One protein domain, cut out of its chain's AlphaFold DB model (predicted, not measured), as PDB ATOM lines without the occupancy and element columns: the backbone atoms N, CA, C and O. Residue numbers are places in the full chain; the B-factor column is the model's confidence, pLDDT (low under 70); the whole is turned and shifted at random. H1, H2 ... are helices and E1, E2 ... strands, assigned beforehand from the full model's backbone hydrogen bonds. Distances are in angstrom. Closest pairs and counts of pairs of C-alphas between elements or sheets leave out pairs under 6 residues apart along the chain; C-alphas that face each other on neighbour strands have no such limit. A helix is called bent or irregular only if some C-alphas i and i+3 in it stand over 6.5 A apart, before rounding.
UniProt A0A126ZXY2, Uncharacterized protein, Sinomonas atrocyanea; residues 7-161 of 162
ATOM      1  N   GLU A   7     -21.301 -10.837  48.502       95.44
ATOM      2  CA  GLU A   7     -20.900 -10.157  47.269       95.44
ATOM      3  C   GLU A   7     -21.986 -10.235  46.191       95.44
ATOM      4  O   GLU A   7     -22.367  -9.205  45.633       95.44
ATOM      5  N   LEU A   8     -22.544 -11.428  45.946       95.12
ATOM      6  CA  LEU A   8     -23.607 -11.609  44.958       95.12
ATOM      7  C   LEU A   8     -24.887 -10.871  45.367       95.12
ATOM      8  O   LEU A   8     -25.538 -10.254  44.527       95.12
ATOM      9  N   ARG A   9     -25.255 -10.907  46.654       94.56
ATOM     10  CA  ARG A   9     -26.416 -10.155  47.160       94.56
ATOM     11  C   ARG A   9     -26.234  -8.658  46.937       94.56
ATOM     12  O   ARG A   9     -27.129  -8.023  46.391       94.56
ATOM     13  N   ALA A  10     -25.067  -8.128  47.295       94.69
ATOM     14  CA  ALA A  10     -24.740  -6.718  47.130       94.69
ATOM     15  C   ALA A  10     -24.631  -6.308  45.653       94.69
ATOM     16  O   ALA A  10     -24.924  -5.169  45.304       94.69
ATOM     17  N   GLU A  11     -24.185  -7.195  44.762       95.00
ATOM     18  CA  GLU A  11     -24.221  -6.972  43.311       95.00
ATOM     19  C   GLU A  11     -25.662  -6.854  42.804       95.00
ATOM     20  O   GLU A  11     -25.999  -5.869  42.142       95.00
ATOM     21  N   VAL A  12     -26.516  -7.821  43.154       94.00
ATOM     22  CA  VAL A  12     -27.928  -7.845  42.754       94.00
ATOM     23  C   VAL A  12     -28.666  -6.608  43.263       94.00
ATOM     24  O   VAL A  12     -29.328  -5.935  42.476       94.00
ATOM     25  N   GLU A  13     -28.527  -6.282  44.547       93.44
ATOM     26  CA  GLU A  13     -29.163  -5.113  45.163       93.44
ATOM     27  C   GLU A  13     -28.707  -3.816  44.487       93.44
ATOM     28  O   GLU A  13     -29.535  -3.061  43.978       93.44
ATOM     29  N   ARG A  14     -27.388  -3.608  44.341       93.75
ATOM     30  CA  ARG A  14     -26.854  -2.418  43.660       93.75
ATOM     31  C   ARG A  14     -27.341  -2.292  42.225       93.75
ATOM     32  O   ARG A  14     -27.582  -1.169  41.775       93.75
ATOM     33  N   ARG A  15     -27.444  -3.398  41.477       92.38
ATOM     34  CA  ARG A  15     -27.896  -3.325  40.082       92.38
ATOM     35  C   ARG A  15     -29.379  -2.990  40.007       92.38
ATOM     36  O   ARG A  15     -29.725  -2.115  39.221       92.38
ATOM     37  N   ILE A  16     -30.220  -3.610  40.834       89.38
ATOM     38  CA  ILE A  16     -31.648  -3.276  40.909       89.38
ATOM     39  C   ILE A  16     -31.833  -1.799  41.284       89.38
ATOM     40  O   ILE A  16     -32.515  -1.081  40.560       89.38
ATOM     41  N   ASP A  17     -31.140  -1.308  42.311       90.00
ATOM     42  CA  ASP A  17     -31.216   0.099  42.728       90.00
ATOM     43  C   ASP A  17     -30.676   1.081  41.672       90.00
ATOM     44  O   ASP A  17     -31.116   2.229  41.585       90.00
ATOM     45  N   SER A  18     -29.683   0.676  40.871       89.69
ATOM     46  CA  SER A  18     -29.211   1.470  39.726       89.69
ATOM     47  C   SER A  18     -30.309   1.613  38.687       89.69
ATOM     48  O   SER A  18     -30.647   2.727  38.302       89.69
ATOM     49  N   LEU A  19     -30.899   0.491  38.283       85.31
ATOM     50  CA  LEU A  19     -31.914   0.479  37.245       85.31
ATOM     51  C   LEU A  19     -33.191   1.226  37.679       85.31
ATOM     52  O   LEU A  19     -33.810   1.904  36.866       85.31
ATOM     53  N   GLU A  20     -33.555   1.180  38.965       83.75
ATOM     54  CA  GLU A  20     -34.669   1.983  39.495       83.75
ATOM     55  C   GLU A  20     -34.417   3.489  39.422       83.75
ATOM     56  O   GLU A  20     -35.334   4.263  39.145       83.75
ATOM     57  N   ARG A  21     -33.176   3.923  39.663       84.75
ATOM     58  CA  ARG A  21     -32.800   5.332  39.509       84.75
ATOM     59  C   ARG A  21     -32.805   5.744  38.043       84.75
ATOM     60  O   ARG A  21     -33.364   6.786  37.718       84.75
ATOM     61  N   GLU A  22     -32.256   4.901  37.172       82.38
ATOM     62  CA  GLU A  22     -32.285   5.108  35.722       82.38
ATOM     63  C   GLU A  22     -33.741   5.231  35.215       82.38
ATOM     64  O   GLU A  22     -34.029   6.127  34.425       82.38
ATOM     65  N   LEU A  23     -34.683   4.435  35.753       77.81
ATOM     66  CA  LEU A  23     -36.126   4.546  35.469       77.81
ATOM     67  C   LEU A  23     -36.705   5.895  35.852       77.81
ATOM     68  O   LEU A  23     -37.370   6.540  35.043       77.81
ATOM     69  N   ALA A  24     -36.451   6.317  37.087       78.94
ATOM     70  CA  ALA A  24     -36.972   7.573  37.601       78.94
ATOM     71  C   ALA A  24     -36.454   8.785  36.803       78.94
ATOM     72  O   ALA A  24     -37.162   9.785  36.676       78.94
ATOM     73  N   GLU A  25     -35.235   8.702  36.263       79.38
ATOM     74  CA  GLU A  25     -34.646   9.729  35.402       79.38
ATOM     75  C   GLU A  25     -35.181   9.677  33.960       79.38
ATOM     76  O   GLU A  25     -35.409  10.728  33.350       79.38
ATOM     77  N   ALA A  26     -35.392   8.477  33.409       73.75
ATOM     78  CA  ALA A  26     -35.867   8.268  32.042       73.75
ATOM     79  C   ALA A  26     -37.332   8.694  31.853       73.75
ATOM     80  O   ALA A  26     -37.643   9.366  30.864       73.75
ATOM     81  N   ASP A  27     -38.198   8.390  32.827       70.44
ATOM     82  CA  ASP A  27     -39.619   8.780  32.840       70.44
ATOM     83  C   ASP A  27     -39.806  10.309  32.727       70.44
ATOM     84  O   ASP A  27     -40.785  10.806  32.179       70.44
ATOM     85  N   GLN A  28     -38.806  11.087  33.160       65.06
ATOM     86  CA  GLN A  28     -38.820  12.551  33.085       65.06
ATOM     87  C   GLN A  28     -38.315  13.118  31.748       65.06
ATOM     88  O   GLN A  28     -38.473  14.317  31.503       65.06
ATOM     89  N   ARG A  29     -37.655  12.315  30.896       61.84
ATOM     90  CA  ARG A  29     -36.818  12.827  29.791       61.84
ATOM     91  C   ARG A  29     -37.149  12.313  28.392       61.84
ATOM     92  O   ARG A  29     -36.740  12.982  27.440       61.84
ATOM     93  N   LEU A  30     -37.818  11.170  28.223       58.53
ATOM     94  CA  LEU A  30     -37.886  10.497  26.915       58.53
ATOM     95  C   LEU A  30     -39.312  10.339  26.354       58.53
ATOM     96  O   LEU A  30     -40.198   9.869  27.060       58.53
ATOM     97  N   PRO A  31     -39.538  10.669  25.062       57.75
ATOM     98  CA  PRO A  31     -40.809  10.410  24.383       57.75
ATOM     99  C   PRO A  31     -40.990   8.948  23.925       57.75
ATOM    100  O   PRO A  31     -42.111   8.573  23.594       57.75
ATOM    101  N   ASP A  32     -39.930   8.124  23.913       66.69
ATOM    102  CA  ASP A  32     -40.000   6.678  23.639       66.69
ATOM    103  C   ASP A  32     -39.153   5.898  24.657       66.69
ATOM    104  O   ASP A  32     -37.924   5.930  24.630       66.69
ATOM    105  N   ILE A  33     -39.833   5.232  25.591       70.69
ATOM    106  CA  ILE A  33     -39.238   4.476  26.702       70.69
ATOM    107  C   ILE A  33     -38.986   2.999  26.338       70.69
ATOM    108  O   ILE A  33     -38.384   2.254  27.107       70.69
ATOM    109  N   SER A  34     -39.433   2.559  25.157       73.31
ATOM    110  CA  SER A  34     -39.558   1.138  24.805       73.31
ATOM    111  C   SER A  34     -38.213   0.427  24.627       73.31
ATOM    112  O   SER A  34     -38.053  -0.716  25.052       73.31
ATOM    113  N   GLU A  35     -37.231   1.090  24.008       74.31
ATOM    114  CA  GLU A  35     -35.886   0.526  23.819       74.31
ATOM    115  C   GLU A  35     -35.164   0.351  25.158       74.31
ATOM    116  O   GLU A  35     -34.569  -0.692  25.418       74.31
ATOM    117  N   TRP A  36     -35.312   1.329  26.046       75.25
ATOM    118  CA  TRP A  36     -34.704   1.322  27.369       75.25
ATOM    119  C   TRP A  36     -35.363   0.287  28.309       75.25
ATOM    120  O   TRP A  36     -34.676  -0.456  29.009       75.25
ATOM    121  N   VAL A  37     -36.690   0.122  28.229       76.50
ATOM    122  CA  VAL A  37     -37.439  -0.967  28.894       76.50
ATOM    123  C   VAL A  37     -36.932  -2.349  28.461       76.50
ATOM    124  O   VAL A  37     -36.836  -3.257  29.285       76.50
ATOM    125  N   ARG A  38     -36.552  -2.522  27.191       78.25
ATOM    126  CA  ARG A  38     -35.984  -3.786  26.696       78.25
ATOM    127  C   ARG A  38     -34.590  -4.068  27.266       78.25
ATOM    128  O   ARG A  38     -34.305  -5.208  27.624       78.25
ATOM    129  N   GLU A  39     -33.723  -3.063  27.366       81.62
ATOM    130  CA  GLU A  39     -32.374  -3.232  27.936       81.62
ATOM    131  C   GLU A  39     -32.427  -3.676  29.401       81.62
ATOM    132  O   GLU A  39     -31.716  -4.592  29.821       81.62
ATOM    133  N   ILE A  40     -33.348  -3.085  30.154       80.19
ATOM    134  CA  ILE A  40     -33.694  -3.494  31.512       80.19
ATOM    135  C   ILE A  40     -34.098  -4.955  31.591       80.19
ATOM    136  O   ILE A  40     -33.650  -5.691  32.468       80.19
ATOM    137  N   GLU A  41     -35.002  -5.365  30.707       81.75
ATOM    138  CA  GLU A  41     -35.539  -6.714  30.705       81.75
ATOM    139  C   GLU A  41     -34.425  -7.735  30.483       81.75
ATOM    140  O   GLU A  41     -34.349  -8.755  31.175       81.75
ATOM    141  N   GLU A  42     -33.529  -7.429  29.547       87.00
ATOM    142  CA  GLU A  42     -32.333  -8.218  29.284       87.00
ATOM    143  C   GLU A  42     -31.414  -8.259  30.515       87.00
ATOM    144  O   GLU A  42     -30.924  -9.333  30.870       87.00
ATOM    145  N   ASP A  43     -31.231  -7.142  31.221       88.31
ATOM    146  CA  ASP A  43     -30.438  -7.087  32.453       88.31
ATOM    147  C   ASP A  43     -31.010  -7.911  33.598       88.31
ATOM    148  O   ASP A  43     -30.272  -8.618  34.285       88.31
ATOM    149  N   VAL A  44     -32.322  -7.874  33.790       87.12
ATOM    150  CA  VAL A  44     -32.997  -8.652  34.831       87.12
ATOM    151  C   VAL A  44     -32.862 -10.145  34.547       87.12
ATOM    152  O   VAL A  44     -32.553 -10.930  35.447       87.12
ATOM    153  N   VAL A  45     -33.012 -10.551  33.283       90.69
ATOM    154  CA  VAL A  45     -32.771 -11.938  32.867       90.69
ATOM    155  C   VAL A  45     -31.300 -12.324  33.047       90.69
ATOM    156  O   VAL A  45     -31.025 -13.425  33.529       90.69
ATOM    157  N   ARG A  46     -30.348 -11.433  32.730       92.81
ATOM    158  CA  ARG A  46     -28.911 -11.653  32.977       92.81
ATOM    159  C   ARG A  46     -28.611 -11.846  34.464       92.81
ATOM    160  O   ARG A  46     -27.907 -12.793  34.813       92.81
ATOM    161  N   LEU A  47     -29.177 -11.013  35.337       93.00
ATOM    162  CA  LEU A  47     -29.036 -11.142  36.790       93.00
ATOM    163  C   LEU A  47     -29.602 -12.473  37.294       93.00
ATOM    164  O   LEU A  47     -28.937 -13.177  38.050       93.00
ATOM    165  N   LEU A  48     -30.794 -12.871  36.840       93.50
ATOM    166  CA  LEU A  48     -31.365 -14.172  37.198       93.50
ATOM    167  C   LEU A  48     -30.501 -15.338  36.710       93.50
ATOM    168  O   LEU A  48     -30.331 -16.319  37.432       93.50
ATOM    169  N   ALA A  49     -29.936 -15.244  35.505       95.44
ATOM    170  CA  ALA A  49     -29.035 -16.260  34.974       95.44
ATOM    171  C   ALA A  49     -27.734 -16.349  35.790       95.44
ATOM    172  O   ALA A  49     -27.242 -17.452  36.037       95.44
ATOM    173  N   ARG A  50     -27.209 -15.210  36.264       96.25
ATOM    174  CA  ARG A  50     -26.064 -15.155  37.182       96.25
ATOM    175  C   ARG A  50     -26.387 -15.835  38.513       96.25
ATOM    176  O   ARG A  50     -25.627 -16.697  38.944       96.25
ATOM    177  N   VAL A  51     -27.538 -15.515  39.110       95.75
ATOM    178  CA  VAL A  51     -28.033 -16.161  40.339       95.75
ATOM    179  C   VAL A  51     -28.190 -17.671  40.145       95.75
ATOM    180  O   VAL A  51     -27.768 -18.441  41.001       95.75
ATOM    181  N   LEU A  52     -28.742 -18.114  39.012       96.69
ATOM    182  CA  LEU A  52     -28.850 -19.535  38.675       96.69
ATOM    183  C   LEU A  52     -27.477 -20.217  38.592       96.69
ATOM    184  O   LEU A  52     -27.329 -21.326  39.097       96.69
ATOM    185  N   ALA A  53     -26.497 -19.587  37.943       96.75
ATOM    186  CA  ALA A  53     -25.160 -20.153  37.792       96.75
ATOM    187  C   ALA A  53     -24.468 -20.345  39.149       96.75
ATOM    188  O   ALA A  53     -23.980 -21.434  39.435       96.75
ATOM    189  N   GLU A  54     -24.495 -19.328  40.010       96.50
ATOM    190  CA  GLU A  54     -23.904 -19.402  41.353       96.50
ATOM    191  C   GLU A  54     -24.657 -20.386  42.262       96.50
ATOM    192  O   GLU A  54     -24.044 -21.165  42.986       96.50
ATOM    193  N   CYS A  55     -25.989 -20.435  42.162       95.06
ATOM    194  CA  CYS A  55     -26.805 -21.423  42.866       95.06
ATOM    195  C   CYS A  55     -26.434 -22.859  42.464       95.06
ATOM    196  O   CYS A  55     -26.283 -23.722  43.326       95.06
ATOM    197  N   ARG A  56     -26.234 -23.120  41.164       95.12
ATOM    198  CA  ARG A  56     -25.762 -24.428  40.682       95.12
ATOM    199  C   ARG A  56     -24.400 -24.780  41.258       95.12
ATOM    200  O   ARG A  56     -24.254 -25.884  41.764       95.12
ATOM    201  N   LEU A  57     -23.450 -23.846  41.238       93.44
ATOM    202  CA  LEU A  57     -22.119 -24.068  41.804       93.44
ATOM    203  C   LEU A  57     -22.176 -24.382  43.305       93.44
ATOM    204  O   LEU A  57     -21.484 -25.295  43.748       93.44
ATOM    205  N   ASP A  58     -23.011 -23.683  44.080       91.94
ATOM    206  CA  ASP A  58     -23.195 -23.949  45.518       91.94
ATOM    207  C   ASP A  58     -23.841 -25.324  45.766       91.94
ATOM    208  O   ASP A  58     -23.382 -26.070  46.629       91.94
ATOM    209  N   VAL A  59     -24.854 -25.713  44.978       90.25
ATOM    210  CA  VAL A  59     -25.473 -27.052  45.068       90.25
ATOM    211  C   VAL A  59     -24.501 -28.161  44.656       90.25
ATOM    212  O   VAL A  59     -24.442 -29.199  45.310       90.25
ATOM    213  N   GLU A  60     -23.736 -27.967  43.583       88.88
ATOM    214  CA  GLU A  60     -22.774 -28.952  43.074       88.88
ATOM    215  C   GLU A  60     -21.582 -29.121  44.020       88.88
ATOM    216  O   GLU A  60     -21.179 -30.250  44.301       88.88
ATOM    217  N   SER A  61     -21.069 -28.018  44.573       84.75
ATOM    218  CA  SER A  61     -19.987 -28.033  45.569       84.75
ATOM    219  C   SER A  61     -20.404 -28.713  46.876       84.75
ATOM    220  O   SER A  61     -19.555 -29.142  47.654       84.75
ATOM    221  N   ASP A  62     -21.711 -28.829  47.114       76.31
ATOM    222  CA  ASP A  62     -22.292 -29.500  48.272       76.31
ATOM    223  C   ASP A  62     -22.465 -31.028  48.088       76.31
ATOM    224  O   ASP A  62     -22.868 -31.714  49.031       76.31
ATOM    225  N   GLY A  63     -22.154 -31.600  46.911       62.59
ATOM    226  CA  GLY A  63     -22.251 -33.046  46.638       62.59
ATOM    227  C   GLY A  63     -20.906 -33.738  46.331       62.59
ATOM    228  O   GLY A  63     -19.978 -33.086  45.867       62.59
ATOM    229  N   PRO A  64     -20.750 -35.074  46.495       51.72
ATOM    230  CA  PRO A  64     -21.366 -36.017  47.421       51.72
ATOM    231  C   PRO A  64     -20.328 -36.470  48.479       51.72
ATOM    232  O   PRO A  64     -19.823 -37.594  48.432       51.72
ATOM    233  N   GLN A  65     -20.014 -35.639  49.479       47.50
ATOM    234  CA  GLN A  65     -19.236 -36.111  50.643       47.50
ATOM    235  C   GLN A  65     -20.049 -37.033  51.581       47.50
ATOM    236  O   GLN A  65     -19.485 -37.663  52.465       47.50
ATOM    237  N   ALA A  66     -21.343 -37.239  51.311       44.66
ATOM    238  CA  ALA A  66     -22.177 -38.260  51.956       44.66
ATOM    239  C   ALA A  66     -22.059 -39.663  51.314       44.66
ATOM    240  O   ALA A  66     -22.880 -40.541  51.570       44.66
ATOM    241  N   SER A  67     -21.033 -39.909  50.491       40.50
ATOM    242  CA  SER A  67     -20.704 -41.263  50.003       40.50
ATOM    243  C   SER A  67     -20.059 -42.143  51.090       40.50
ATOM    244  O   SER A  67     -19.765 -43.312  50.853       40.50
ATOM    245  N   GLY A  68     -19.853 -41.587  52.289       40.56
ATOM    246  CA  GLY A  68     -19.392 -42.269  53.495       40.56
ATOM    247  C   GLY A  68     -20.422 -42.234  54.625       40.56
ATOM    248  O   GLY A  68     -20.092 -41.813  55.718       40.56
ATOM    249  N   GLY A  69     -21.671 -42.633  54.375       45.03
ATOM    250  CA  GLY A  69     -22.587 -43.156  55.406       45.03
ATOM    251  C   GLY A  69     -23.088 -42.232  56.530       45.03
ATOM    252  O   GLY A  69     -23.998 -42.649  57.245       45.03
ATOM    253  N   GLU A  70     -22.580 -41.012  56.707       54.78
ATOM    254  CA  GLU A  70     -23.145 -40.083  57.690       54.78
ATOM    255  C   GLU A  70     -24.417 -39.441  57.133       54.78
ATOM    256  O   GLU A  70     -24.401 -38.619  56.214       54.78
ATOM    257  N   ALA A  71     -25.551 -39.867  57.690       65.50
ATOM    258  CA  ALA A  71     -26.833 -39.223  57.471       65.50
ATOM    259  C   ALA A  71     -26.720 -37.727  57.800       65.50
ATOM    260  O   ALA A  71     -26.116 -37.351  58.805       65.50
ATOM    261  N   LEU A  72     -27.325 -36.878  56.963       80.38
ATOM    262  CA  LEU A  72     -27.415 -35.444  57.217       80.38
ATOM    263  C   LEU A  72     -28.046 -35.224  58.599       80.38
ATOM    264  O   LEU A  72     -29.224 -35.520  58.800       80.38
ATOM    265  N   GLY A  73     -27.251 -34.736  59.551       86.44
ATOM    266  CA  GLY A  73     -27.740 -34.400  60.882       86.44
ATOM    267  C   GLY A  73     -28.810 -33.309  60.817       86.44
ATOM    268  O   GLY A  73     -28.856 -32.521  59.871       86.44
ATOM    269  N   ARG A  74     -29.664 -33.246  61.844       90.00
ATOM    270  CA  ARG A  74     -30.757 -32.265  61.919       90.00
ATOM    271  C   ARG A  74     -30.264 -30.827  61.723       90.00
ATOM    272  O   ARG A  74     -30.876 -30.096  60.952       90.00
ATOM    273  N   ASP A  75     -29.166 -30.447  62.371       89.69
ATOM    274  CA  ASP A  75     -28.624 -29.084  62.288       89.69
ATOM    275  C   ASP A  75     -28.127 -28.765  60.872       89.69
ATOM    276  O   ASP A  75     -28.551 -27.779  60.277       89.69
ATOM    277  N   GLY A  76     -27.364 -29.675  60.254       89.19
ATOM    278  CA  GLY A  76     -26.943 -29.524  58.857       89.19
ATOM    279  C   GLY A  76     -28.117 -29.485  57.868       89.19
ATOM    280  O   GLY A  76     -28.047 -28.813  56.838       89.19
ATOM    281  N   ALA A  77     -29.225 -30.169  58.176       91.12
ATOM    282  CA  ALA A  77     -30.452 -30.080  57.391       91.12
ATOM    283  C   ALA A  77     -31.149 -28.720  57.535       91.12
ATOM    284  O   ALA A  77     -31.659 -28.202  56.542       91.12
ATOM    285  N   LEU A  78     -31.154 -28.131  58.735       92.81
ATOM    286  CA  LEU A  78     -31.677 -26.780  58.962       92.81
ATOM    287  C   LEU A  78     -30.834 -25.727  58.238       92.81
ATOM    288  O   LEU A  78     -31.406 -24.878  57.554       92.81
ATOM    289  N   ASP A  79     -29.506 -25.823  58.308       92.88
ATOM    290  CA  ASP A  79     -28.598 -24.901  57.615       92.88
ATOM    291  C   ASP A  79     -28.778 -24.982  56.096       92.88
ATOM    292  O   ASP A  79     -28.953 -23.968  55.416       92.88
ATOM    293  N   ARG A  80     -28.836 -26.204  55.553       93.38
ATOM    294  CA  ARG A  80     -29.095 -26.425  54.124       93.38
ATOM    295  C   ARG A  80     -30.480 -25.918  53.716       93.38
ATOM    296  O   ARG A  80     -30.615 -25.317  52.653       93.38
ATOM    297  N   TYR A  81     -31.504 -26.106  54.549       94.12
ATOM    298  CA  TYR A  81     -32.832 -25.546  54.294       94.12
ATOM    299  C   TYR A  81     -32.813 -24.011  54.271       94.12
ATOM    300  O   TYR A  81     -33.383 -23.403  53.364       94.12
ATOM    301  N   ALA A  82     -32.120 -23.379  55.222       94.62
ATOM    302  CA  ALA A  82     -31.958 -21.930  55.274       94.62
ATOM    303  C   ALA A  82     -31.212 -21.392  54.040       94.62
ATOM    304  O   ALA A  82     -31.617 -20.378  53.470       94.62
ATOM    305  N   ALA A  83     -30.182 -22.099  53.567       95.12
ATOM    306  CA  ALA A  83     -29.473 -21.765  52.335       95.12
ATOM    307  C   ALA A  83     -30.394 -21.812  51.103       95.12
ATOM    308  O   ALA A  83     -30.407 -20.872  50.303       95.12
ATOM    309  N   VAL A  84     -31.219 -22.859  50.973       94.88
ATOM    310  CA  VAL A  84     -32.217 -22.973  49.894       94.88
ATOM    311  C   VAL A  84     -33.218 -21.816  49.942       94.88
ATOM    312  O   VAL A  84     -33.489 -21.192  48.914       94.88
ATOM    313  N   GLN A  85     -33.733 -21.488  51.131       95.00
ATOM    314  CA  GLN A  85     -34.632 -20.346  51.330       95.00
ATOM    315  C   GLN A  85     -33.966 -19.027  50.922       95.00
ATOM    316  O   GLN A  85     -34.586 -18.190  50.268       95.00
ATOM    317  N   ALA A  86     -32.687 -18.847  51.247       95.88
ATOM    318  CA  ALA A  86     -31.954 -17.639  50.905       95.88
ATOM    319  C   ALA A  86     -31.740 -17.469  49.390       95.88
ATOM    320  O   ALA A  86     -31.866 -16.353  48.881       95.88
ATOM    321  N   TRP A  87     -31.467 -18.553  48.658       96.38
ATOM    322  CA  TRP A  87     -31.415 -18.527  47.192       96.38
ATOM    323  C   TRP A  87     -32.773 -18.215  46.569       96.38
ATOM    324  O   TRP A  87     -32.863 -17.374  45.671       96.38
ATOM    325  N   ALA A  88     -33.837 -18.850  47.072       94.69
ATOM    326  CA  ALA A  88     -35.197 -18.576  46.628       94.69
ATOM    327  C   ALA A  88     -35.587 -17.108  46.871       94.69
ATOM    328  O   ALA A  88     -36.181 -16.478  45.995       94.69
ATOM    329  N   ALA A  89     -35.200 -16.540  48.015       93.56
ATOM    330  CA  ALA A  89     -35.438 -15.140  48.350       93.56
ATOM    331  C   ALA A  89     -34.681 -14.176  47.422       93.56
ATOM    332  O   ALA A  89     -35.273 -13.207  46.953       93.56
ATOM    333  N   LEU A  90     -33.410 -14.448  47.104       94.88
ATOM    334  CA  LEU A  90     -32.617 -13.587  46.218       94.88
ATOM    335  C   LEU A  90     -33.186 -13.550  44.791       94.88
ATOM    336  O   LEU A  90     -33.398 -12.476  44.232       94.88
ATOM    337  N   ALA A  91     -33.487 -14.712  44.212       93.06
ATOM    338  CA  ALA A  91     -34.115 -14.776  42.892       93.06
ATOM    339  C   ALA A  91     -35.531 -14.168  42.903       93.06
ATOM    340  O   ALA A  91     -35.938 -13.508  41.944       93.06
ATOM    341  N   SER A  92     -36.259 -14.327  44.013       91.31
ATOM    342  CA  SER A  92     -37.561 -13.689  44.202       91.31
ATOM    343  C   SER A  92     -37.479 -12.171  44.236       91.31
ATOM    344  O   SER A  92     -38.314 -11.509  43.626       91.31
ATOM    345  N   TYR A  93     -36.476 -11.621  44.917       89.69
ATOM    346  CA  TYR A  93     -36.249 -10.184  45.011       89.69
ATOM    347  C   TYR A  93     -36.081  -9.553  43.624       89.69
ATOM    348  O   TYR A  93     -36.788  -8.599  43.305       89.69
ATOM    349  N   VAL A  94     -35.240 -10.146  42.767       88.94
ATOM    350  CA  VAL A  94     -35.006  -9.662  41.393       88.94
ATOM    351  C   VAL A  94     -36.315  -9.552  40.610       88.94
ATOM    352  O   VAL A  94     -36.604  -8.523  40.006       88.94
ATOM    353  N   VAL A  95     -37.146 -10.595  40.653       86.88
ATOM    354  CA  VAL A  95     -38.403 -10.620  39.896       86.88
ATOM    355  C   VAL A  95     -39.472  -9.732  40.514       86.88
ATOM    356  O   VAL A  95     -40.176  -9.039  39.785       86.88
ATOM    357  N   ALA A  96     -39.602  -9.723  41.840       85.06
ATOM    358  CA  ALA A  96     -40.626  -8.939  42.517       85.06
ATOM    359  C   ALA A  96     -40.422  -7.433  42.306       85.06
ATOM    360  O   ALA A  96     -41.395  -6.704  42.128       85.06
ATOM    361  N   ARG A  97     -39.174  -6.953  42.274       83.88
ATOM    362  CA  ARG A  97     -38.891  -5.523  42.074       83.88
ATOM    363  C   ARG A  97     -39.212  -5.037  40.665       83.88
ATOM    364  O   ARG A  97     -39.508  -3.862  40.501       83.88
ATOM    365  N   VAL A  98     -39.217  -5.945  39.693       79.06
ATOM    366  CA  VAL A  98     -39.363  -5.629  38.269       79.06
ATOM    367  C   VAL A  98     -40.777  -5.925  37.776       79.06
ATOM    368  O   VAL A  98     -41.415  -5.068  37.176       79.06
ATOM    369  N   TYR A  99     -41.312  -7.107  38.081       79.31
ATOM    370  CA  TYR A  99     -42.548  -7.615  37.481       79.31
ATOM    371  C   TYR A  99     -43.762  -7.603  38.418       79.31
ATOM    372  O   TYR A  99     -44.879  -7.838  37.952       79.31
ATOM    373  N   ALA A 100     -43.592  -7.373  39.728       79.75
ATOM    374  CA  ALA A 100     -44.736  -7.406  40.641       79.75
ATOM    375  C   ALA A 100     -45.762  -6.308  40.297       79.75
ATOM    376  O   ALA A 100     -45.385  -5.242  39.816       79.75
ATOM    377  N   PRO A 101     -47.055  -6.483  40.632       73.06
ATOM    378  CA  PRO A 101     -48.094  -5.498  40.306       73.06
ATOM    379  C   PRO A 101     -47.865  -4.084  40.866       73.06
ATOM    380  O   PRO A 101     -48.434  -3.127  40.357       73.06
ATOM    381  N   ARG A 102     -47.070  -3.950  41.936       73.69
ATOM    382  CA  ARG A 102     -46.691  -2.658  42.543       73.69
ATOM    383  C   ARG A 102     -45.300  -2.179  42.120       73.69
ATOM    384  O   ARG A 102     -44.786  -1.232  42.707       73.69
ATOM    385  N   SER A 103     -44.678  -2.860  41.163       73.75
ATOM    386  CA  SER A 103     -43.387  -2.473  40.614       73.75
ATOM    387  C   SER A 103     -43.493  -1.087  39.969       73.75
ATOM    388  O   SER A 103     -44.437  -0.851  39.205       73.75
ATOM    389  N   PRO A 104     -42.523  -0.183  40.208       67.75
ATOM    390  CA  PRO A 104     -42.460   1.080  39.478       67.75
ATOM    391  C   PRO A 104     -42.311   0.883  37.957       67.75
ATOM    392  O   PRO A 104     -42.582   1.797  37.189       67.75
ATOM    393  N   TRP A 105     -41.993  -0.331  37.504       70.62
ATOM    394  CA  TRP A 105     -41.641  -0.667  36.131       70.62
ATOM    395  C   TRP A 105     -42.799  -1.298  35.342       70.62
ATOM    396  O   TRP A 105     -42.593  -1.917  34.307       70.62
ATOM    397  N   HIS A 106     -44.039  -1.162  35.814       60.84
ATOM    398  CA  HIS A 106     -45.241  -1.756  35.205       60.84
ATOM    399  C   HIS A 106     -45.490  -1.407  33.714       60.84
ATOM    400  O   HIS A 106     -46.376  -1.994  33.086       60.84
ATOM    401  N   HIS A 107     -44.729  -0.477  33.131       58.69
ATOM    402  CA  HIS A 107     -44.798  -0.101  31.723       58.69
ATOM    403  C   HIS A 107     -44.139  -1.159  30.822       58.69
ATOM    404  O   HIS A 107     -42.925  -1.206  30.670       58.69
ATOM    405  N   GLY A 108     -44.946  -2.005  30.177       57.75
ATOM    406  CA  GLY A 108     -44.525  -2.736  28.974       57.75
ATOM    407  C   GLY A 108     -43.547  -3.907  29.154       57.75
ATOM    408  O   GLY A 108     -43.231  -4.542  28.154       57.75
ATOM    409  N   LEU A 109     -43.143  -4.260  30.381       61.91
ATOM    410  CA  LEU A 109     -42.225  -5.377  30.698       61.91
ATOM    411  C   LEU A 109     -42.814  -6.795  30.484       61.91
ATOM    412  O   LEU A 109     -42.574  -7.733  31.249       61.91
ATOM    413  N   ALA A 110     -43.667  -6.979  29.480       62.81
ATOM    414  CA  ALA A 110     -44.257  -8.279  29.177       62.81
ATOM    415  C   ALA A 110     -43.337  -9.153  28.307       62.81
ATOM    416  O   ALA A 110     -43.510 -10.375  28.261       62.81
ATOM    417  N   THR A 111     -42.377  -8.551  27.603       68.50
ATOM    418  CA  THR A 111     -41.602  -9.206  26.543       68.50
ATOM    419  C   THR A 111     -40.582 -10.205  27.079       68.50
ATOM    420  O   THR A 111     -40.470 -11.303  26.529       68.50
ATOM    421  N   ALA A 112     -39.913  -9.910  28.195       74.25
ATOM    422  CA  ALA A 112     -38.951 -10.826  28.811       74.25
ATOM    423  C   ALA A 112     -39.504 -11.632  29.988       74.25
ATOM    424  O   ALA A 112     -38.815 -12.527  30.485       74.25
ATOM    425  N   ALA A 113     -40.759 -11.413  30.391       80.12
ATOM    426  CA  ALA A 113     -41.402 -12.183  31.458       80.12
ATOM    427  C   ALA A 113     -41.297 -13.703  31.220       80.12
ATOM    428  O   ALA A 113     -41.011 -14.468  32.140       80.12
ATOM    429  N   LYS A 114     -41.432 -14.156  29.964       83.75
ATOM    430  CA  LYS A 114     -41.269 -15.573  29.600       83.75
ATOM    431  C   LYS A 114     -39.850 -16.092  29.862       83.75
ATOM    432  O   LYS A 114     -39.695 -17.215  30.336       83.75
ATOM    433  N   ALA A 115     -38.830 -15.292  29.554       87.44
ATOM    434  CA  ALA A 115     -37.438 -15.653  29.802       87.44
ATOM    435  C   ALA A 115     -37.145 -15.686  31.308       87.44
ATOM    436  O   ALA A 115     -36.595 -16.672  31.795       87.44
ATOM    437  N   ALA A 116     -37.603 -14.681  32.059       88.00
ATOM    438  CA  ALA A 116     -37.483 -14.653  33.516       88.00
ATOM    439  C   ALA A 116     -38.152 -15.879  34.169       88.00
ATOM    440  O   ALA A 116     -37.534 -16.550  34.994       88.00
ATOM    441  N   VAL A 117     -39.370 -16.241  33.744       89.06
ATOM    442  CA  VAL A 117     -40.076 -17.448  34.214       89.06
ATOM    443  C   VAL A 117     -39.298 -18.727  33.891       89.06
ATOM    444  O   VAL A 117     -39.212 -19.617  34.737       89.06
ATOM    445  N   ALA A 118     -38.698 -18.831  32.702       90.56
ATOM    446  CA  ALA A 118     -37.887 -19.991  32.330       90.56
ATOM    447  C   ALA A 118     -36.631 -20.131  33.209       90.56
ATOM    448  O   ALA A 118     -36.290 -21.239  33.643       90.56
ATOM    449  N   VAL A 119     -35.966 -19.016  33.522       92.88
ATOM    450  CA  VAL A 119     -34.813 -19.013  34.432       92.88
ATOM    451  C   VAL A 119     -35.248 -19.364  35.856       92.88
ATOM    452  O   VAL A 119     -34.628 -20.229  36.473       92.88
ATOM    453  N   LEU A 120     -36.354 -18.803  36.357       92.56
ATOM    454  CA  LEU A 120     -36.920 -19.176  37.658       92.56
ATOM    455  C   LEU A 120     -37.254 -20.674  37.744       92.56
ATOM    456  O   LEU A 120     -36.940 -21.309  38.747       92.56
ATOM    457  N   GLY A 121     -37.832 -21.266  36.694       92.62
ATOM    458  CA  GLY A 121     -38.089 -22.711  36.630       92.62
ATOM    459  C   GLY A 121     -36.810 -23.561  36.633       92.62
ATOM    460  O   GLY A 121     -36.776 -24.674  37.159       92.62
ATOM    461  N   SER A 122     -35.714 -23.028  36.095       95.06
ATOM    462  CA  SER A 122     -34.403 -23.672  36.211       95.06
ATOM    463  C   SER A 122     -33.861 -23.586  37.641       95.06
ATOM    464  O   SER A 122     -33.320 -24.569  38.143       95.06
ATOM    465  N   ILE A 123     -34.048 -22.448  38.318       94.62
ATOM    466  CA  ILE A 123     -33.666 -22.267  39.728       94.62
ATOM    467  C   ILE A 123     -34.457 -23.226  40.624       94.62
ATOM    468  O   ILE A 123     -33.864 -23.867  41.486       94.62
ATOM    469  N   THR A 124     -35.766 -23.397  40.404       93.94
ATOM    470  CA  THR A 124     -36.587 -24.313  41.223       93.94
ATOM    471  C   THR A 124     -36.104 -25.750  41.122       93.94
ATOM    472  O   THR A 124     -36.039 -26.449  42.129       93.94
ATOM    473  N   THR A 125     -35.721 -26.170  39.917       94.31
ATOM    474  CA  THR A 125     -35.207 -27.512  39.649       94.31
ATOM    475  C   THR A 125     -33.883 -27.746  40.376       94.31
ATOM    476  O   THR A 125     -33.694 -28.797  40.981       94.31
ATOM    477  N   VAL A 126     -32.988 -26.753  40.372       94.44
ATOM    478  CA  VAL A 126     -31.710 -26.811  41.104       94.44
ATOM    479  C   VAL A 126     -31.949 -26.875  42.616       94.44
ATOM    480  O   VAL A 126     -31.393 -27.739  43.288       94.44
ATOM    481  N   LEU A 127     -32.831 -26.022  43.144       93.75
ATOM    482  CA  LEU A 127     -33.151 -25.966  44.574       93.75
ATOM    483  C   LEU A 127     -33.934 -27.185  45.084       93.75
ATOM    484  O   LEU A 127     -33.888 -27.477  46.276       93.75
ATOM    485  N   ALA A 128     -34.624 -27.923  44.213       92.56
ATOM    486  CA  ALA A 128     -35.313 -29.154  44.593       92.56
ATOM    487  C   ALA A 128     -34.339 -30.279  44.986       92.56
ATOM    488  O   ALA A 128     -34.660 -31.084  45.860       92.56
ATOM    489  N   GLY A 129     -33.143 -30.319  44.385       90.81
ATOM    490  CA  GLY A 129     -32.109 -31.321  44.666       90.81
ATOM    491  C   GLY A 129     -31.751 -31.457  46.156       90.81
ATOM    492  O   GLY A 129     -31.919 -32.542  46.719       90.81
ATOM    493  N   PRO A 130     -31.305 -30.383  46.836       90.50
ATOM    494  CA  PRO A 130     -30.924 -30.441  48.249       90.50
ATOM    495  C   PRO A 130     -32.092 -30.713  49.214       90.50
ATOM    496  O   PRO A 130     -31.845 -31.104  50.357       90.50
ATOM    497  N   LEU A 131     -33.352 -30.539  48.797       91.12
ATOM    498  CA  LEU A 131     -34.505 -30.653  49.696       91.12
ATOM    499  C   LEU A 131     -34.908 -32.084  50.041       91.12
ATOM    500  O   LEU A 131     -35.478 -32.289  51.108       91.12
ATOM    501  N   GLY A 132     -34.597 -33.074  49.204       90.38
ATOM    502  CA  GLY A 132     -34.873 -34.480  49.523       90.38
ATOM    503  C   GLY A 132     -34.173 -34.936  50.813       90.38
ATOM    504  O   GLY A 132     -34.848 -35.340  51.764       90.38
ATOM    505  N   PRO A 133     -32.834 -34.816  50.899       89.25
ATOM    506  CA  PRO A 133     -32.085 -35.115  52.121       89.25
ATOM    507  C   PRO A 133     -32.507 -34.263  53.325       89.25
ATOM    508  O   PRO A 133     -32.574 -34.775  54.439       89.25
ATOM    509  N   VAL A 134     -32.821 -32.980  53.109       91.38
ATOM    510  CA  VAL A 134     -33.324 -32.079  54.161       91.38
ATOM    511  C   VAL A 134     -34.661 -32.571  54.712       91.38
ATOM    512  O   VAL A 134     -34.816 -32.693  55.924       91.38
ATOM    513  N   ALA A 135     -35.618 -32.889  53.839       92.12
ATOM    514  CA  ALA A 135     -36.931 -33.383  54.231       92.12
ATOM    515  C   ALA A 135     -36.812 -34.685  55.033       92.12
ATOM    516  O   ALA A 135     -37.413 -34.799  56.099       92.12
ATOM    517  N   ALA A 136     -35.971 -35.619  54.576       90.69
ATOM    518  CA  ALA A 136     -35.708 -36.870  55.281       90.69
ATOM    519  C   ALA A 136     -35.111 -36.640  56.681       90.69
ATOM    520  O   ALA A 136     -35.609 -37.194  57.658       90.69
ATOM    521  N   ALA A 137     -34.088 -35.787  56.796       91.75
ATOM    522  CA  ALA A 137     -33.423 -35.490  58.066       91.75
ATOM    523  C   ALA A 137     -34.321 -34.740  59.066       91.75
ATOM    524  O   ALA A 137     -34.192 -34.911  60.281       91.75
ATOM    525  N   LEU A 138     -35.243 -33.910  58.572       93.19
ATOM    526  CA  LEU A 138     -36.173 -33.149  59.408       93.19
ATOM    527  C   LEU A 138     -37.473 -33.904  59.720       93.19
ATOM    528  O   LEU A 138     -38.230 -33.446  60.574       93.19
ATOM    529  N   GLY A 139     -37.724 -35.046  59.072       92.25
ATOM    530  CA  GLY A 139     -38.968 -35.804  59.218       92.25
ATOM    531  C   GLY A 139     -40.163 -35.165  58.502       92.25
ATOM    532  O   GLY A 139     -41.304 -35.338  58.930       92.25
ATOM    533  N   ALA A 140     -39.920 -34.403  57.433       94.12
ATOM    534  CA  ALA A 140     -40.981 -33.877  56.582       94.12
ATOM    535  C   ALA A 140     -41.539 -34.993  55.678       94.12
ATOM    536  O   ALA A 140     -40.789 -35.777  55.100       94.12
ATOM    537  N   GLN A 141     -42.864 -35.051  55.534       93.38
ATOM    538  CA  GLN A 141     -43.550 -35.989  54.640       93.38
ATOM    539  C   GLN A 141     -43.327 -35.648  53.167       93.38
ATOM    540  O   GLN A 141     -43.265 -36.532  52.315       93.38
ATOM    541  N   SER A 142     -43.253 -34.356  52.861       92.44
ATOM    542  CA  SER A 142     -43.057 -33.854  51.508       92.44
ATOM    543  C   SER A 142     -42.404 -32.478  51.531       92.44
ATOM    544  O   SER A 142     -42.372 -31.792  52.558       92.44
ATOM    545  N   PHE A 143     -41.887 -32.068  50.379       94.00
ATOM    546  CA  PHE A 143     -41.368 -30.729  50.145       94.00
ATOM    547  C   PHE A 143     -41.896 -30.194  48.816       94.00
ATOM    548  O   PHE A 143     -42.207 -30.965  47.907       94.00
ATOM    549  N   THR A 144     -41.956 -28.872  48.701       93.38
ATOM    550  CA  THR A 144     -42.382 -28.182  47.482       93.38
ATOM    551  C   THR A 144     -41.413 -27.051  47.174       93.38
ATOM    552  O   THR A 144     -41.081 -26.266  48.061       93.38
ATOM    553  N   VAL A 145     -41.017 -26.943  45.904       92.38
ATOM    554  CA  VAL A 145     -40.400 -25.742  45.328       92.38
ATOM    555  C   VAL A 145     -41.227 -25.340  44.125       92.38
ATOM    556  O   VAL A 145     -41.412 -26.135  43.205       92.38
ATOM    557  N   GLY A 146     -41.749 -24.122  44.132       89.06
ATOM    558  CA  GLY A 146     -42.618 -23.640  43.067       89.06
ATOM    559  C   GLY A 146     -42.420 -22.165  42.788       89.06
ATOM    560  O   GLY A 146     -41.778 -21.458  43.562       89.06
ATOM    561  N   THR A 147     -42.992 -21.711  41.679       85.88
ATOM    562  CA  THR A 147     -43.019 -20.304  41.278       85.88
ATOM    563  C   THR A 147     -44.461 -19.832  41.160       85.88
ATOM    564  O   THR A 147     -45.309 -20.527  40.600       85.88
ATOM    565  N   GLN A 148     -44.758 -18.637  41.663       81.12
ATOM    566  CA  GLN A 148     -46.023 -17.944  41.422       81.12
ATOM    567  C   GLN A 148     -45.718 -16.570  40.825       81.12
ATOM    568  O   GLN A 148     -45.716 -15.540  41.490       81.12
ATOM    569  N   PHE A 149     -45.398 -16.552  39.536       76.19
ATOM    570  CA  PHE A 149     -45.085 -15.315  38.830       76.19
ATOM    571  C   PHE A 149     -46.361 -14.509  38.512       76.19
ATOM    572  O   PHE A 149     -47.353 -15.112  38.095       76.19
ATOM    573  N   PRO A 150     -46.355 -13.165  38.622       70.00
ATOM    574  CA  PRO A 150     -45.265 -12.302  39.103       70.00
ATOM    575  C   PRO A 150     -45.344 -11.948  40.602       70.00
ATOM    576  O   PRO A 150     -44.472 -11.249  41.112       70.00
ATOM    577  N   SER A 151     -46.395 -12.370  41.313       62.22
ATOM    578  CA  SER A 151     -46.732 -11.892  42.665       62.22
ATOM    579  C   SER A 151     -45.977 -12.575  43.814       62.22
ATOM    580  O   SER A 151     -45.833 -11.973  44.874       62.22
ATOM    581  N   ALA A 152     -45.508 -13.808  43.623       62.53
ATOM    582  CA  ALA A 152     -44.761 -14.612  44.594       62.53
ATOM    583  C   ALA A 152     -43.744 -15.526  43.860       62.53
ATOM    584  O   ALA A 152     -43.985 -16.714  43.643       62.53
ATOM    585  N   PRO A 153     -42.611 -14.972  43.397       72.38
ATOM    586  CA  PRO A 153     -41.773 -15.615  42.389       72.38
ATOM    587  C   PRO A 153     -41.182 -16.978  42.772       72.38
ATOM    588  O   PRO A 153     -41.186 -17.840  41.900       72.38
ATOM    589  N   LEU A 154     -40.742 -17.224  44.014       87.50
ATOM    590  CA  LEU A 154     -40.326 -18.558  44.477       87.50
ATOM    591  C   LEU A 154     -40.841 -18.870  45.883       87.50
ATOM    592  O   LEU A 154     -40.671 -18.079  46.807       87.50
ATOM    593  N   THR A 155     -41.382 -20.074  46.049       89.25
ATOM    594  CA  THR A 155     -41.835 -20.614  47.335       89.25
ATOM    595  C   THR A 155     -41.135 -21.935  47.599       89.25
ATOM    596  O   THR A 155     -41.132 -22.815  46.736       89.25
ATOM    597  N   VAL A 156     -40.580 -22.083  48.801       92.50
ATOM    598  CA  VAL A 156     -39.975 -23.321  49.300       92.50
ATOM    599  C   VAL A 156     -40.661 -23.695  50.610       92.50
ATOM    600  O   VAL A 156     -40.708 -22.878  51.530       92.50
ATOM    601  N   SER A 157     -41.166 -24.925  50.706       93.12
ATOM    602  CA  SER A 157     -41.909 -25.390  51.882       93.12
ATOM    603  C   SER A 157     -41.608 -26.849  52.213       93.12
ATOM    604  O   SER A 157     -41.432 -27.669  51.312       93.12
ATOM    605  N   LEU A 158     -41.628 -27.177  53.506       93.38
ATOM    606  CA  LEU A 158     -41.647 -28.544  54.036       93.38
ATOM    607  C   LEU A 158     -43.006 -28.812  54.687       93.38
ATOM    608  O   LEU A 158     -43.522 -27.958  55.408       93.38
ATOM    609  N   THR A 159     -43.564 -29.998  54.460       94.56
ATOM    610  CA  THR A 159     -44.836 -30.429  55.058       94.56
ATOM    611  C   THR A 159     -44.568 -31.534  56.068       94.56
ATOM    612  O   THR A 159     -43.937 -32.534  55.730       94.56
ATOM    613  N   PHE A 160     -45.062 -31.384  57.295       92.75
ATOM    614  CA  PHE A 160     -44.903 -32.359  58.377       92.75
ATOM    615  C   PHE A 160     -46.225 -33.075  58.665       92.75
ATOM    616  O   PHE A 160     -47.297 -32.547  58.369       92.75
ATOM    617  N   ALA A 161     -46.145 -34.271  59.249       86.50
ATOM    618  CA  ALA A 161     -47.320 -34.932  59.808       86.50
ATOM    619  C   ALA A 161     -47.884 -34.075  60.953       86.50
ATOM    620  O   ALA A 161     -47.110 -33.642  61.808       86.50
TER     621      ALA A 161
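AT A GLANCE: This is residues 7 to 161 of the 162 residues of an uncharacterized protein of Sinomonas atrocyanea (UniProt A0A126ZXY2). Four long helices, H1, H2, H4 and H5, run up and down along one axis as a bundle, each against the one before it in the chain, and the strand hairpin E1 and E2 covers the H4 and H5 pair on the side away from H1 and H2. The helical hairpin H1 and H2 is slid along the axis against H4 and H5, and two stretches that stick out, residues 27 to 32 and residues 64 to 70, of which 65 to 68 belong to H3, make the ends of the rod. The printed part has 155 residues, with named elements in the order H1 H2 H3 H4 H5 E1 E2, the two strands antiparallel, and is mostly helix. It is only just compact, close to loose, with a radius of gyration of the C-alphas of 18.0 A and spans of 64 by 31 by 21 A.

IN THESE COORDINATES: Find C-alpha 7 at (-20.900, -10.157, 47.269); from there H1, residues 7 to 26, runs 28.2 A. H2, residues 34 to 61, begins at (-39.558, 1.138, 24.805) and runs 40.8 A. H3, residues 65 to 68, is irregular, but only just: C-alphas 65 and 68 are 6.8 A apart. H4, residues 74 to 99, runs 36.7 A. H5, residues 113 to 138, runs 35.3 A with a kink of 43 degrees near residue 130. E1 is residues 142 to 148, and E2, residues 152 to 159, ends at C-alpha 159, (-44.836, -30.429, 55.058).

HOW THE PARTS SIT: Begin at the hub, H2 and H4, which touch opposite ways at a shallow tilt of 9 degrees, closest at the C-alphas of Leu 48 and Ala 91, 6.4 A. H2 touches H5 the same way at 22 degrees, closest at C-alphas 45 and 116, 5.5 A. H4 and H5 form a helical hairpin, with C-alphas 77 and 134 closest at 4.8 A. H1 and H2, also a helical hairpin, only just touch, with 3 pairs of C-alphas within 8 A. H1 touches H4 with residues 9 to 16 alone, and H3 touches no helix. Look next at E1 and E2, an antiparallel hairpin, where N 144 and O 157 are 2.9 A apart, within hydrogen-bond range. The closest C-alphas of H5 and E1, Thr 124 and Val 145, are 5.8 A apart; those of H4 and E2, Ser 92 and Pro 153, 5.0 A. Every O i to N i+4 pair is within hydrogen-bond range in H1 and H2, 21 of 22 in H4 and 17 of 22 in H5; H3 is too short for such a pair.

THE WHOLE: The C-alphas of Pro 31 and Gly 69, 64.5 A apart, are the two farthest apart. The printed part has no cut, and the link from H4 to H5, residues 100 to 112, is long. Mean pLDDT of the printed part is 83.7; look for values under 70 at residues 28 to 32, 63 to 71, 104, 106 to 111 and 151 to 152.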